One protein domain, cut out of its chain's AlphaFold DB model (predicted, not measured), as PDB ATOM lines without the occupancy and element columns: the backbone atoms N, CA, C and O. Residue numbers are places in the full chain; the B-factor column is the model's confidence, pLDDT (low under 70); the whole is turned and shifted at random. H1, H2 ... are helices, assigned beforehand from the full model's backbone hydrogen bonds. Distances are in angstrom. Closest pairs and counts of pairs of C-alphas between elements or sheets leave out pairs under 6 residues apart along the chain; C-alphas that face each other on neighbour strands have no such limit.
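AT A GLANCE: This is residues 2 to 82 of the 278 residues of a protein of Rhodococcus wratislaviensis (UniProt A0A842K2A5). Three short helices, H1, H2 and H3, make a loose triangular cluster with few contacts between them, and a fourth, H4, begins near the first residues of H1 and reaches away, with residues 77 to 82 sticking out at its far end. Between H3 and H4 the chain swings round the outside of the cluster in a long stretch with no named element, residues 51 to 70, of which residues 61 to 66 stand free. The printed part has 81 residues with four named helices, in the order H1, H2, H3, H4, and no named strand; the class is all helix, though under half of the residues, 38 of 81, are in named elements. The whole is only just loose, close to compact, with a radius of gyration of the C-alphas of 14.1 A, and spans 44 by 31 by 22 A.

HOW THE PARTS SIT: H1, residues 8 to 18, is close to but not clearly touching H2, residues 24 to 29; their closest C-alphas, of Leu 11 and Gly 24, are 7.3 A apart. H1 and H2 run opposite ways at a steep tilt of 57 degrees. H2 and H3, residues 40 to 50, form a helical hairpin, running opposite ways at a shallow tilt of 31 degrees. They only just touch, with 3 pairs of C-alphas within 8 A, the closest being those of Leu 27 and Val 42 at 5.7 A. H1 and H3 run the same way at a shallow tilt of 27 degrees and are close but not clearly touching, the closest C-alphas being those of Leu 14 and Ala 50 at 7.5 A. H4, residues 71 to 80, is near H1 but not clearly touching it: the closest C-alphas, of Val 9 and Leu 72, are 6.9 A apart. These two run the same way at a steep tilt of 54 degrees. H4 is apart from H2 and from H3. In H1, H2, H3 and H4 every O i to N i+4 pair is within hydrogen-bond range.

IN THESE COORDINATES: H1 begins at C-alpha 8, (174.846, 140.588, 622.130), and is 14.9 A long from first to last C-alpha. H2, with six residues, is the shortest at 8.8 A. H3 is 15.2 A long and ends at C-alpha 50, (163.526, 141.469, 631.340). H4 is 14.4 A long and ends at C-alpha 80, (169.590, 135.731, 606.872).

THE WHOLE: The two C-alphas farthest apart, of Ala 35 and Val 82, are 44.8 A apart. The printed part has no cut. The link from H1 to H2 is tight, that from H2 to H3 short, and that from H3 to H4 long, with 20 residues. The mean pLDDT of the printed part is 83.7; residues 2, 33, 35 and 70 are under 70.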
ATOM      1  N   THR A   2     188.322 152.029 623.928       56.47
ATOM      2  CA  THR A   2     187.581 150.912 624.522       56.47
ATOM      3  C   THR A   2     186.111 151.092 624.153       56.47
ATOM      4  O   THR A   2     185.471 152.019 624.636       56.47
ATOM      5  N   LYS A   3     185.604 150.284 623.218       74.75
ATOM      6  CA  LYS A   3     184.188 150.304 622.832       74.75
ATOM      7  C   LYS A   3     183.393 149.597 623.931       74.75
ATOM      8  O   LYS A   3     183.691 148.446 624.237       74.75
ATOM      9  N   VAL A   4     182.427 150.289 624.529       81.44
ATOM     10  CA  VAL A   4     181.452 149.671 625.436       81.44
ATOM     11  C   VAL A   4     180.346 149.063 624.577       81.44
ATOM     12  O   VAL A   4     179.875 149.692 623.632       81.44
ATOM     13  N   GLU A   5     179.979 147.824 624.868       85.94
ATOM     14  CA  GLU A   5     178.959 147.080 624.135       85.94
ATOM     15  C   GLU A   5     178.219 146.172 625.118       85.94
ATOM     16  O   GLU A   5     178.839 145.554 625.988       85.94
ATOM     17  N   ILE A   6     176.895 146.099 624.992       88.06
ATOM     18  CA  ILE A   6     176.087 145.128 625.734       88.06
ATOM     19  C   ILE A   6     176.305 143.748 625.125       88.06
ATOM     20  O   ILE A   6     176.373 143.617 623.909       88.06
ATOM     21  N   ASN A   7     176.387 142.712 625.962       87.44
ATOM     22  CA  ASN A   7     176.567 141.340 625.498       87.44
ATOM     23  C   ASN A   7     175.482 140.967 624.462       87.44
ATOM     24  O   ASN A   7     174.319 140.795 624.835       87.44
ATOM     25  N   PRO A   8     175.839 140.780 623.179       85.75
ATOM     26  CA  PRO A   8     174.846 140.588 622.130       85.75
ATOM     27  C   PRO A   8     174.201 139.194 622.190       85.75
ATOM     28  O   PRO A   8     173.092 139.008 621.700       85.75
ATOM     29  N   VAL A   9     174.840 138.216 622.850       86.56
ATOM     30  CA  VAL A   9     174.250 136.890 623.101       86.56
ATOM     31  C   VAL A   9     173.124 136.976 624.127       86.56
ATOM     32  O   VAL A   9     172.131 136.264 623.995       86.56
ATOM     33  N   LEU A  10     173.249 137.856 625.125       88.19
ATOM     34  CA  LEU A  10     172.166 138.110 626.075       88.19
ATOM     35  C   LEU A  10     170.946 138.690 625.352       88.19
ATOM     36  O   LEU A  10     169.846 138.180 625.532       88.19
ATOM     37  N   LEU A  11     171.154 139.712 624.515       88.75
ATOM     38  CA  LEU A  11     170.081 140.349 623.744       88.75
ATOM     39  C   LEU A  11     169.398 139.350 622.803       88.75
ATOM     40  O   LEU A  11     168.176 139.244 622.797       88.75
ATOM     41  N   HIS A  12     170.188 138.547 622.085       86.06
ATOM     42  CA  HIS A  12     169.664 137.498 621.214       86.06
ATOM     43  C   HIS A  12     168.810 136.481 621.984       86.06
ATOM     44  O   HIS A  12     167.708 136.162 621.555       86.06
ATOM     45  N   ARG A  13     169.276 136.017 623.150       87.12
ATOM     46  CA  ARG A  13     168.526 135.066 623.979       87.12
ATOM     47  C   ARG A  13     167.226 135.659 624.527       87.12
ATOM     48  O   ARG A  13     166.217 134.966 624.561       87.12
ATOM     49  N   LEU A  14     167.245 136.922 624.958       88.81
ATOM     50  CA  LEU A  14     166.045 137.624 625.426       88.81
ATOM     51  C   LEU A  14     165.000 137.757 624.314       88.81
ATOM     52  O   LEU A  14     163.818 137.515 624.559       88.81
ATOM     53  N   SER A  15     165.438 138.056 623.092       88.38
ATOM     54  CA  SER A  15     164.552 138.122 621.934       88.38
ATOM     55  C   SER A  15     164.003 136.747 621.543       88.38
ATOM     56  O   SER A  15     162.802 136.622 621.332       88.38
ATOM     57  N   ASP A  16     164.857 135.726 621.438       85.12
ATOM     58  CA  ASP A  16     164.494 134.416 620.878       85.12
ATOM     59  C   ASP A  16     163.698 133.543 621.865       85.12
ATOM     60  O   ASP A  16     162.640 133.021 621.522       85.12
ATOM     61  N   GLU A  17     164.153 133.421 623.119       86.44
ATOM     62  CA  GLU A  17     163.495 132.563 624.121       86.44
ATOM     63  C   GLU A  17     162.322 133.260 624.824       86.44
ATOM     64  O   GLU A  17     161.378 132.595 625.255       86.44
ATOM     65  N   PHE A  18     162.379 134.589 624.973       86.88
ATOM     66  CA  PHE A  18     161.437 135.336 625.813       86.88
ATOM     67  C   PHE A  18     160.622 136.391 625.056       86.88
ATOM     68  O   PHE A  18     159.717 136.979 625.647       86.88
ATOM     69  N   GLY A  19     160.895 136.629 623.766       85.06
ATOM     70  CA  GLY A  19     160.180 137.622 622.955       85.06
ATOM     71  C   GLY A  19     160.437 139.074 623.378       85.06
ATOM     72  O   GLY A  19     159.626 139.952 623.086       85.06
ATOM     73  N   ILE A  20     161.527 139.329 624.107       87.94
ATOM     74  CA  ILE A  20     161.872 140.644 624.652       87.94
ATOM     75  C   ILE A  20     162.952 141.261 623.767       87.94
ATOM     76  O   ILE A  20     164.129 140.922 623.884       87.94
ATOM     77  N   ASP A  21     162.538 142.173 622.891       85.88
ATOM     78  CA  ASP A  21     163.450 142.912 622.020       85.88
ATOM     79  C   ASP A  21     164.004 144.145 622.748       85.88
ATOM     80  O   ASP A  21     163.256 144.988 623.260       85.88
ATOM     81  N   ILE A  22     165.328 144.217 622.858       86.31
ATOM     82  CA  ILE A  22     166.044 145.288 623.553       86.31
ATOM     83  C   ILE A  22     167.155 145.776 622.638       86.31
ATOM     84  O   ILE A  22     168.079 145.022 622.322       86.31
ATOM     85  N   ASP A  23     167.111 147.059 622.283       85.38
ATOM     86  CA  ASP A  23     168.204 147.679 621.552       85.38
ATOM     87  C   ASP A  23     169.414 147.879 622.478       85.38
ATOM     88  O   ASP A  23     169.364 148.567 623.504       85.38
ATOM     89  N   GLY A  24     170.531 147.247 622.119       84.38
ATOM     90  CA  GLY A  24     171.790 147.401 622.833       84.38
ATOM     91  C   GLY A  24     172.364 148.817 622.736       84.38
ATOM     92  O   GLY A  24     173.085 149.218 623.646       84.38
ATOM     93  N   GLN A  25     172.061 149.575 621.676       84.94
ATOM     94  CA  GLN A  25     172.515 150.961 621.520       84.94
ATOM     95  C   GLN A  25     171.815 151.880 622.518       84.94
ATOM     96  O   GLN A  25     172.510 152.580 623.253       84.94
ATOM     97  N   ASP A  26     170.490 151.768 622.651       85.88
ATOM     98  CA  ASP A  26     169.703 152.503 623.650       85.88
ATOM     99  C   ASP A  26     170.260 152.308 625.067       85.88
ATOM    100  O   ASP A  26     170.325 153.241 625.865       85.88
ATOM    101  N   LEU A  27     170.689 151.086 625.395       85.94
ATOM    102  CA  LEU A  27     171.286 150.781 626.693       85.94
ATOM    103  C   LEU A  27     172.679 151.395 626.870       85.94
ATOM    104  O   LEU A  27     173.005 151.845 627.965       85.94
ATOM    105  N   VAL A  28     173.510 151.409 625.826       86.88
ATOM    106  CA  VAL A  28     174.842 152.030 625.890       86.88
ATOM    107  C   VAL A  28     174.732 153.549 626.018       86.88
ATOM    108  O   VAL A  28     175.537 154.146 626.726       86.88
ATOM    109  N   GLU A  29     173.727 154.177 625.407       85.81
ATOM    110  CA  GLU A  29     173.487 155.623 625.517       85.81
ATOM    111  C   GLU A  29     173.146 156.079 626.944       85.81
ATOM    112  O   GLU A  29     173.409 157.227 627.305       85.81
ATOM    113  N   LEU A  30     172.628 155.183 627.792       84.75
ATOM    114  CA  LEU A  30     172.390 155.462 629.213       84.75
ATOM    115  C   LEU A  30     173.688 155.578 630.027       84.75
ATOM    116  O   LEU A  30     173.661 156.075 631.155       84.75
ATOM    117  N   ILE A  31     174.814 155.112 629.483       83.62
ATOM    118  CA  ILE A  31     176.111 155.144 630.154       83.62
ATOM    119  C   ILE A  31     176.713 156.536 629.991       83.62
ATOM    120  O   ILE A  31     177.219 156.908 628.930       83.62
ATOM    121  N   GLN A  32     176.709 157.306 631.075       76.38
ATOM    122  CA  GLN A  32     177.387 158.595 631.090       76.38
ATOM    123  C   GLN A  32     178.914 158.396 631.099       76.38
ATOM    124  O   GLN A  32     179.419 157.507 631.791       76.38
ATOM    125  N   PRO A  33     179.684 159.222 630.368       69.81
ATOM    126  CA  PRO A  33     181.140 159.174 630.398       69.81
ATOM    127  C   PRO A  33     181.672 159.748 631.723       69.81
ATOM    128  O   PRO A  33     182.113 160.894 631.793       69.81
ATOM    129  N   SER A  34     181.629 158.943 632.784       72.38
ATOM    130  CA  SER A  34     182.187 159.230 634.108       72.38
ATOM    131  C   SER A  34     183.293 158.235 634.482       72.38
ATOM    132  O   SER A  34     183.366 157.125 633.953       72.38
ATOM    133  N   ALA A  35     184.175 158.629 635.404       69.50
ATOM    134  CA  ALA A  35     185.135 157.734 636.049       69.50
ATOM    135  C   ALA A  35     184.845 157.713 637.562       69.50
ATOM    136  O   ALA A  35     185.069 158.737 638.213       69.50
ATOM    137  N   PRO A  36     184.362 156.595 638.143       72.88
ATOM    138  CA  PRO A  36     184.070 155.296 637.516       72.88
ATOM    139  C   PRO A  36     182.854 155.321 636.568       72.88
ATOM    140  O   PRO A  36     182.024 156.228 636.642       72.88
ATOM    141  N   LEU A  37     182.772 154.326 635.674       78.69
ATOM    142  CA  LEU A  37     181.613 154.104 634.800       78.69
ATOM    143  C   LEU A  37     180.372 153.821 635.655       78.69
ATOM    144  O   LEU A  37     180.390 152.878 636.448       78.69
ATOM    145  N   ASP A  38     179.306 154.595 635.468       82.50
ATOM    146  CA  ASP A  38     178.012 154.306 636.084       82.50
ATOM    147  C   ASP A  38     177.196 153.359 635.189       82.50
ATOM    148  O   ASP A  38     176.712 153.741 634.123       82.50
ATOM    149  N   THR A  39     177.077 152.096 635.606       85.00
ATOM    150  CA  THR A  39     176.286 151.067 634.907       85.00
ATOM    151  C   THR A  39     174.906 150.858 635.524       85.00
ATOM    152  O   THR A  39     174.132 150.034 635.034       85.00
ATOM    153  N   GLN A  40     174.572 151.579 636.595       86.00
ATOM    154  CA  GLN A  40     173.332 151.370 637.332       86.00
ATOM    155  C   GLN A  40     172.071 151.665 636.496       86.00
ATOM    156  O   GLN A  40     171.173 150.817 636.500       86.00
ATOM    157  N   PRO A  41     172.016 152.739 635.677       87.50
ATOM    158  CA  PRO A  41     170.874 152.989 634.791       87.50
ATOM    159  C   PRO A  41     170.617 151.850 633.792       87.50
ATOM    160  O   PRO A  41     169.467 151.531 633.478       87.50
ATOM    161  N   VAL A  42     171.686 151.201 633.316       88.31
ATOM    162  CA  VAL A  42     171.608 150.073 632.376       88.31
ATOM    163  C   VAL A  42     170.983 148.856 633.049       88.31
ATOM    164  O   VAL A  42     170.082 148.233 632.488       88.31
ATOM    165  N   PHE A  43     171.428 148.529 634.265       88.69
ATOM    166  CA  PHE A  43     170.900 147.395 635.024       88.69
ATOM    167  C   PHE A  43     169.433 147.592 635.410       88.69
ATOM    168  O   PHE A  43     168.637 146.667 635.267       88.69
ATOM    169  N   GLU A  44     169.041 148.798 635.823       87.75
ATOM    170  CA  GLU A  44     167.641 149.113 636.126       87.75
ATOM    171  C   GLU A  44     166.744 148.961 634.892       87.75
ATOM    172  O   GLU A  44     165.664 148.362 634.967       87.75
ATOM    173  N   ARG A  45     167.202 149.449 633.732       87.88
ATOM    174  CA  ARG A  45     166.470 149.317 632.469       87.88
ATOM    175  C   ARG A  45     166.333 147.856 632.041       87.88
ATOM    176  O   ARG A  45     165.223 147.439 631.708       87.88
ATOM    177  N   LEU A  46     167.418 147.082 632.112       87.88
ATOM    178  CA  LEU A  46     167.419 145.649 631.810       87.88
ATOM    179  C   LEU A  46     166.487 144.873 632.743       87.88
ATOM    180  O   LEU A  46     165.647 144.130 632.252       87.88
ATOM    181  N   CYS A  47     166.556 145.081 634.061       87.62
ATOM    182  CA  CYS A  47     165.637 144.450 635.014       87.62
ATOM    183  C   CYS A  47     164.172 144.797 634.728       87.62
ATOM    184  O   CYS A  47     163.297 143.943 634.856       87.62
ATOM    185  N   LYS A  48     163.881 146.035 634.313       87.75
ATOM    186  CA  LYS A  48     162.517 146.453 633.976       87.75
ATOM    187  C   LYS A  48     161.997 145.780 632.704       87.75
ATOM    188  O   LYS A  48     160.834 145.387 632.668       87.75
ATOM    189  N   GLN A  49     162.827 145.665 631.667       86.50
ATOM    190  CA  GLN A  49     162.436 145.043 630.395       86.50
ATOM    191  C   GLN A  49     162.411 143.512 630.487       86.50
ATOM    192  O   GLN A  49     161.466 142.891 630.012       86.50
ATOM    193  N   ALA A  50     163.394 142.912 631.158       85.19
ATOM    194  CA  ALA A  50     163.526 141.469 631.340       85.19
ATOM    195  C   ALA A  50     162.792 140.924 632.579       85.19
ATOM    196  O   ALA A  50     162.838 139.728 632.835       85.19
ATOM    197  N   GLY A  51     162.073 141.756 633.341       81.50
ATOM    198  CA  GLY A  51     161.380 141.339 634.570       81.50
ATOM    199  C   GLY A  51     160.253 140.317 634.366       81.50
ATOM    200  O   GLY A  51     159.768 139.735 635.331       81.50
ATOM    201  N   GLN A  52     159.843 140.081 633.116       82.38
ATOM    202  CA  GLN A  52     158.897 139.021 632.746       82.38
ATOM    203  C   GLN A  52     159.563 137.635 632.687       82.38
ATOM    204  O   GLN A  52     158.877 136.613 632.701       82.38
ATOM    205  N   VAL A  53     160.896 137.589 632.634       87.38
ATOM    206  CA  VAL A  53     161.676 136.353 632.616       87.38
ATOM    207  C   VAL A  53     161.756 135.793 634.034       87.38
ATOM    208  O   VAL A  53     162.343 136.394 634.935       87.38
ATOM    209  N   ALA A  54     161.162 134.617 634.241       85.25
ATOM    210  CA  ALA A  54     161.150 133.959 635.542       85.25
ATOM    211  C   ALA A  54     162.581 133.694 636.047       85.25
ATOM    212  O   ALA A  54     163.367 133.012 635.393       85.25
ATOM    213  N   GLY A  55     162.908 134.223 637.230       83.81
ATOM    214  CA  GLY A  55     164.226 134.055 637.850       83.81
ATOM    215  C   GLY A  55     165.325 134.967 637.295       83.81
ATOM    216  O   GLY A  55     166.487 134.779 637.651       83.81
ATOM    217  N   PHE A  56     164.994 135.952 636.454       87.50
ATOM    218  CA  PHE A  56     165.967 136.941 635.999       87.50
ATOM    219  C   PHE A  56     166.363 137.881 637.142       87.50
ATOM    220  O   PHE A  56     165.526 138.573 637.720       87.50
ATOM    221  N   ALA A  57     167.654 137.913 637.450       86.38
ATOM    222  CA  ALA A  57     168.245 138.814 638.424       86.38
ATOM    223  C   ALA A  57     169.597 139.305 637.902       86.38
ATOM    224  O   ALA A  57     170.306 138.581 637.201       86.38
ATOM    225  N   ILE A  58     169.949 140.536 638.259       86.81
ATOM    226  CA  ILE A  58     171.256 141.119 637.965       86.81
ATOM    227  C   ILE A  58     172.019 141.233 639.279       86.81
ATOM    228  O   ILE A  58     171.539 141.850 640.230       86.81
ATOM    229  N   GLU A  59     173.212 140.650 639.324       86.12
ATOM    230  CA  GLU A  59     174.155 140.825 640.424       86.12
ATOM    231  C   GLU A  59     175.276 141.777 640.000       86.12
ATOM    232  O   GLU A  59     175.854 141.637 638.921       86.12
ATOM    233  N   ASN A  60     175.619 142.727 640.871       81.38
ATOM    234  CA  ASN A  60     176.682 143.697 640.615       81.38
ATOM    235  C   ASN A  60     178.060 143.057 640.828       81.38
ATOM    236  O   ASN A  60     178.696 143.242 641.867       81.38
ATOM    237  N   GLN A  61     178.517 142.297 639.834       85.19
ATOM    238  CA  GLN A  61     179.833 141.665 639.819       85.19
ATOM    239  C   GLN A  61     180.664 142.134 638.622       85.19
ATOM    240  O   GLN A  61     180.151 142.337 637.523       85.19
ATOM    241  N   MET A  62     181.975 142.270 638.829       83.88
ATOM    242  CA  MET A  62     182.926 142.584 637.765       83.88
ATOM    243  C   MET A  62     183.708 141.327 637.401       83.88
ATOM    244  O   MET A  62     184.476 140.807 638.209       83.88
ATOM    245  N   VAL A  63     183.519 140.847 636.175       88.06
ATOM    246  CA  VAL A  63     184.218 139.668 635.655       88.06
ATOM    247  C   VAL A  63     185.198 140.110 634.580       88.06
ATOM    248  O   VAL A  63     184.814 140.735 633.593       88.06
ATOM    249  N   ILE A  64     186.471 139.762 634.758       88.44
ATOM    250  CA  ILE A  64     187.516 139.977 633.757       88.44
ATOM    251  C   ILE A  64     187.841 138.623 633.139       88.44
ATOM    252  O   ILE A  64     188.256 137.693 633.828       88.44
ATOM    253  N   GLY A  65     187.646 138.507 631.831       87.56
ATOM    254  CA  GLY A  65     187.867 137.269 631.100       87.56
ATOM    255  C   GLY A  65     187.930 137.511 629.601       87.56
ATOM    256  O   GLY A  65     187.624 138.598 629.111       87.56
ATOM    257  N   THR A  66     188.346 136.486 628.864       83.12
ATOM    258  CA  THR A  66     188.308 136.511 627.399       83.12
ATOM    259  C   THR A  66     186.961 135.963 626.945       83.12
ATOM    260  O   THR A  66     186.710 134.766 627.068       83.12
ATOM    261  N   PHE A  67     186.096 136.833 626.429       80.19
ATOM    262  CA  PHE A  67     184.787 136.457 625.897       80.19
ATOM    263  C   PHE A  67     184.834 136.464 624.368       80.19
ATOM    264  O   PHE A  67     185.125 137.489 623.755       80.19
ATOM    265  N   THR A  68     184.555 135.322 623.739       74.06
ATOM    266  CA  THR A  68     184.540 135.177 622.278       74.06
ATOM    267  C   THR A  68     183.126 134.884 621.782       74.06
ATOM    268  O   THR A  68     182.587 133.797 621.969       74.06
ATOM    269  N   TYR A  69     182.524 135.842 621.078       71.00
ATOM    270  CA  TYR A  69     181.185 135.704 620.484       71.00
ATOM    271  C   TYR A  69     181.214 135.104 619.069       71.00
ATOM    272  O   TYR A  69     180.409 135.469 618.218       71.00
ATOM    273  N   ALA A  70     182.137 134.179 618.791       68.69
ATOM    274  CA  ALA A  70     182.385 133.677 617.433       68.69
ATOM    275  C   ALA A  70     181.161 133.004 616.775       68.69
ATOM    276  O   ALA A  70     181.067 132.957 615.553       68.69
ATOM    277  N   LYS A  71     180.215 132.503 617.580       75.94
ATOM    278  CA  LYS A  71     179.016 131.808 617.088       75.94
ATOM    279  C   LYS A  71     177.899 132.747 616.640       75.94
ATOM    280  O   LYS A  71     177.138 132.375 615.757       75.94
ATOM    281  N   LEU A  72     177.789 133.947 617.213       80.19
ATOM    282  CA  LEU A  72     176.662 134.838 616.920       80.19
ATOM    283  C   LEU A  72     176.638 135.313 615.453       80.19
ATOM    284  O   LEU A  72     175.572 135.267 614.847       80.19
ATOM    285  N   PRO A  73     177.777 135.671 614.820       80.69
ATOM    286  CA  PRO A  73     177.805 135.927 613.382       80.69
ATOM    287  C   PRO A  73     177.316 134.741 612.543       80.69
ATOM    288  O   PRO A  73     176.620 134.967 611.564       80.69
ATOM    289  N   MET A  74     177.627 133.497 612.938       81.69
ATOM    290  CA  MET A  74     177.142 132.301 612.236       81.69
ATOM    291  C   MET A  74     175.625 132.143 612.367       81.69
ATOM    292  O   MET A  74     174.961 131.827 611.390       81.69
ATOM    293  N   VAL A  75     175.074 132.378 613.562       83.19
ATOM    294  CA  VAL A  75     173.619 132.340 613.788       83.19
ATOM    295  C   VAL A  75     172.923 133.392 612.927       83.19
ATOM    296  O   VAL A  75     171.985 133.070 612.206       83.19
ATOM    297  N   ASN A  76     173.437 134.622 612.932       83.62
ATOM    298  CA  ASN A  76     172.888 135.709 612.127       83.62
ATOM    299  C   ASN A  76     172.987 135.426 610.618       83.62
ATOM    300  O   ASN A  76     172.094 135.814 609.870       83.62
ATOM    301  N   ASP A  77     174.064 134.783 610.161       85.44
ATOM    302  CA  ASP A  77     174.242 134.386 608.760       85.44
ATOM    303  C   ASP A  77     173.213 133.323 608.345       85.44
ATOM    304  O   ASP A  77     172.526 133.484 607.338       85.44
ATOM    305  N   LEU A  78     173.010 132.300 609.183       86.25
ATOM    306  CA  LEU A  78     171.988 131.273 608.963       86.25
ATOM    307  C   LEU A  78     170.571 131.858 608.939       86.25
ATOM    308  O   LEU A  78     169.790 131.508 608.061       86.25
ATOM    309  N   GLN A  79     170.251 132.774 609.858       85.00
ATOM    310  CA  GLN A  79     168.945 133.442 609.903       85.00
ATOM    311  C   GLN A  79     168.679 134.299 608.661       85.00
ATOM    312  O   GLN A  79     167.553 134.353 608.178       85.00
ATOM    313  N   LYS A  80     169.708 134.954 608.116       88.69
ATOM    314  CA  LYS A  80     169.590 135.731 606.872       88.69
ATOM    315  C   LYS A  80     169.509 134.850 605.627       88.69
ATOM    316  O   LYS A  80     169.009 135.303 604.604       88.69
ATOM    317  N   GLY A  81     170.034 133.629 605.701       87.69
ATOM    318  CA  GLY A  81     170.148 132.701 604.581       87.69
ATOM    319  C   GLY A  81     169.017 131.681 604.459       87.69
ATOM    320  O   GLY A  81     169.144 130.784 603.631       87.69
ATOM    321  N   VAL A  82     167.946 131.773 605.257       85.62
ATOM    322  CA  VAL A  82     166.888 130.742 605.313       85.62
ATOM    323  C   VAL A  82     166.301 130.444 603.933       85.62
ATOM    324  O   VAL A  82     166.289 129.283 603.536       85.62
TER     325      VAL A  82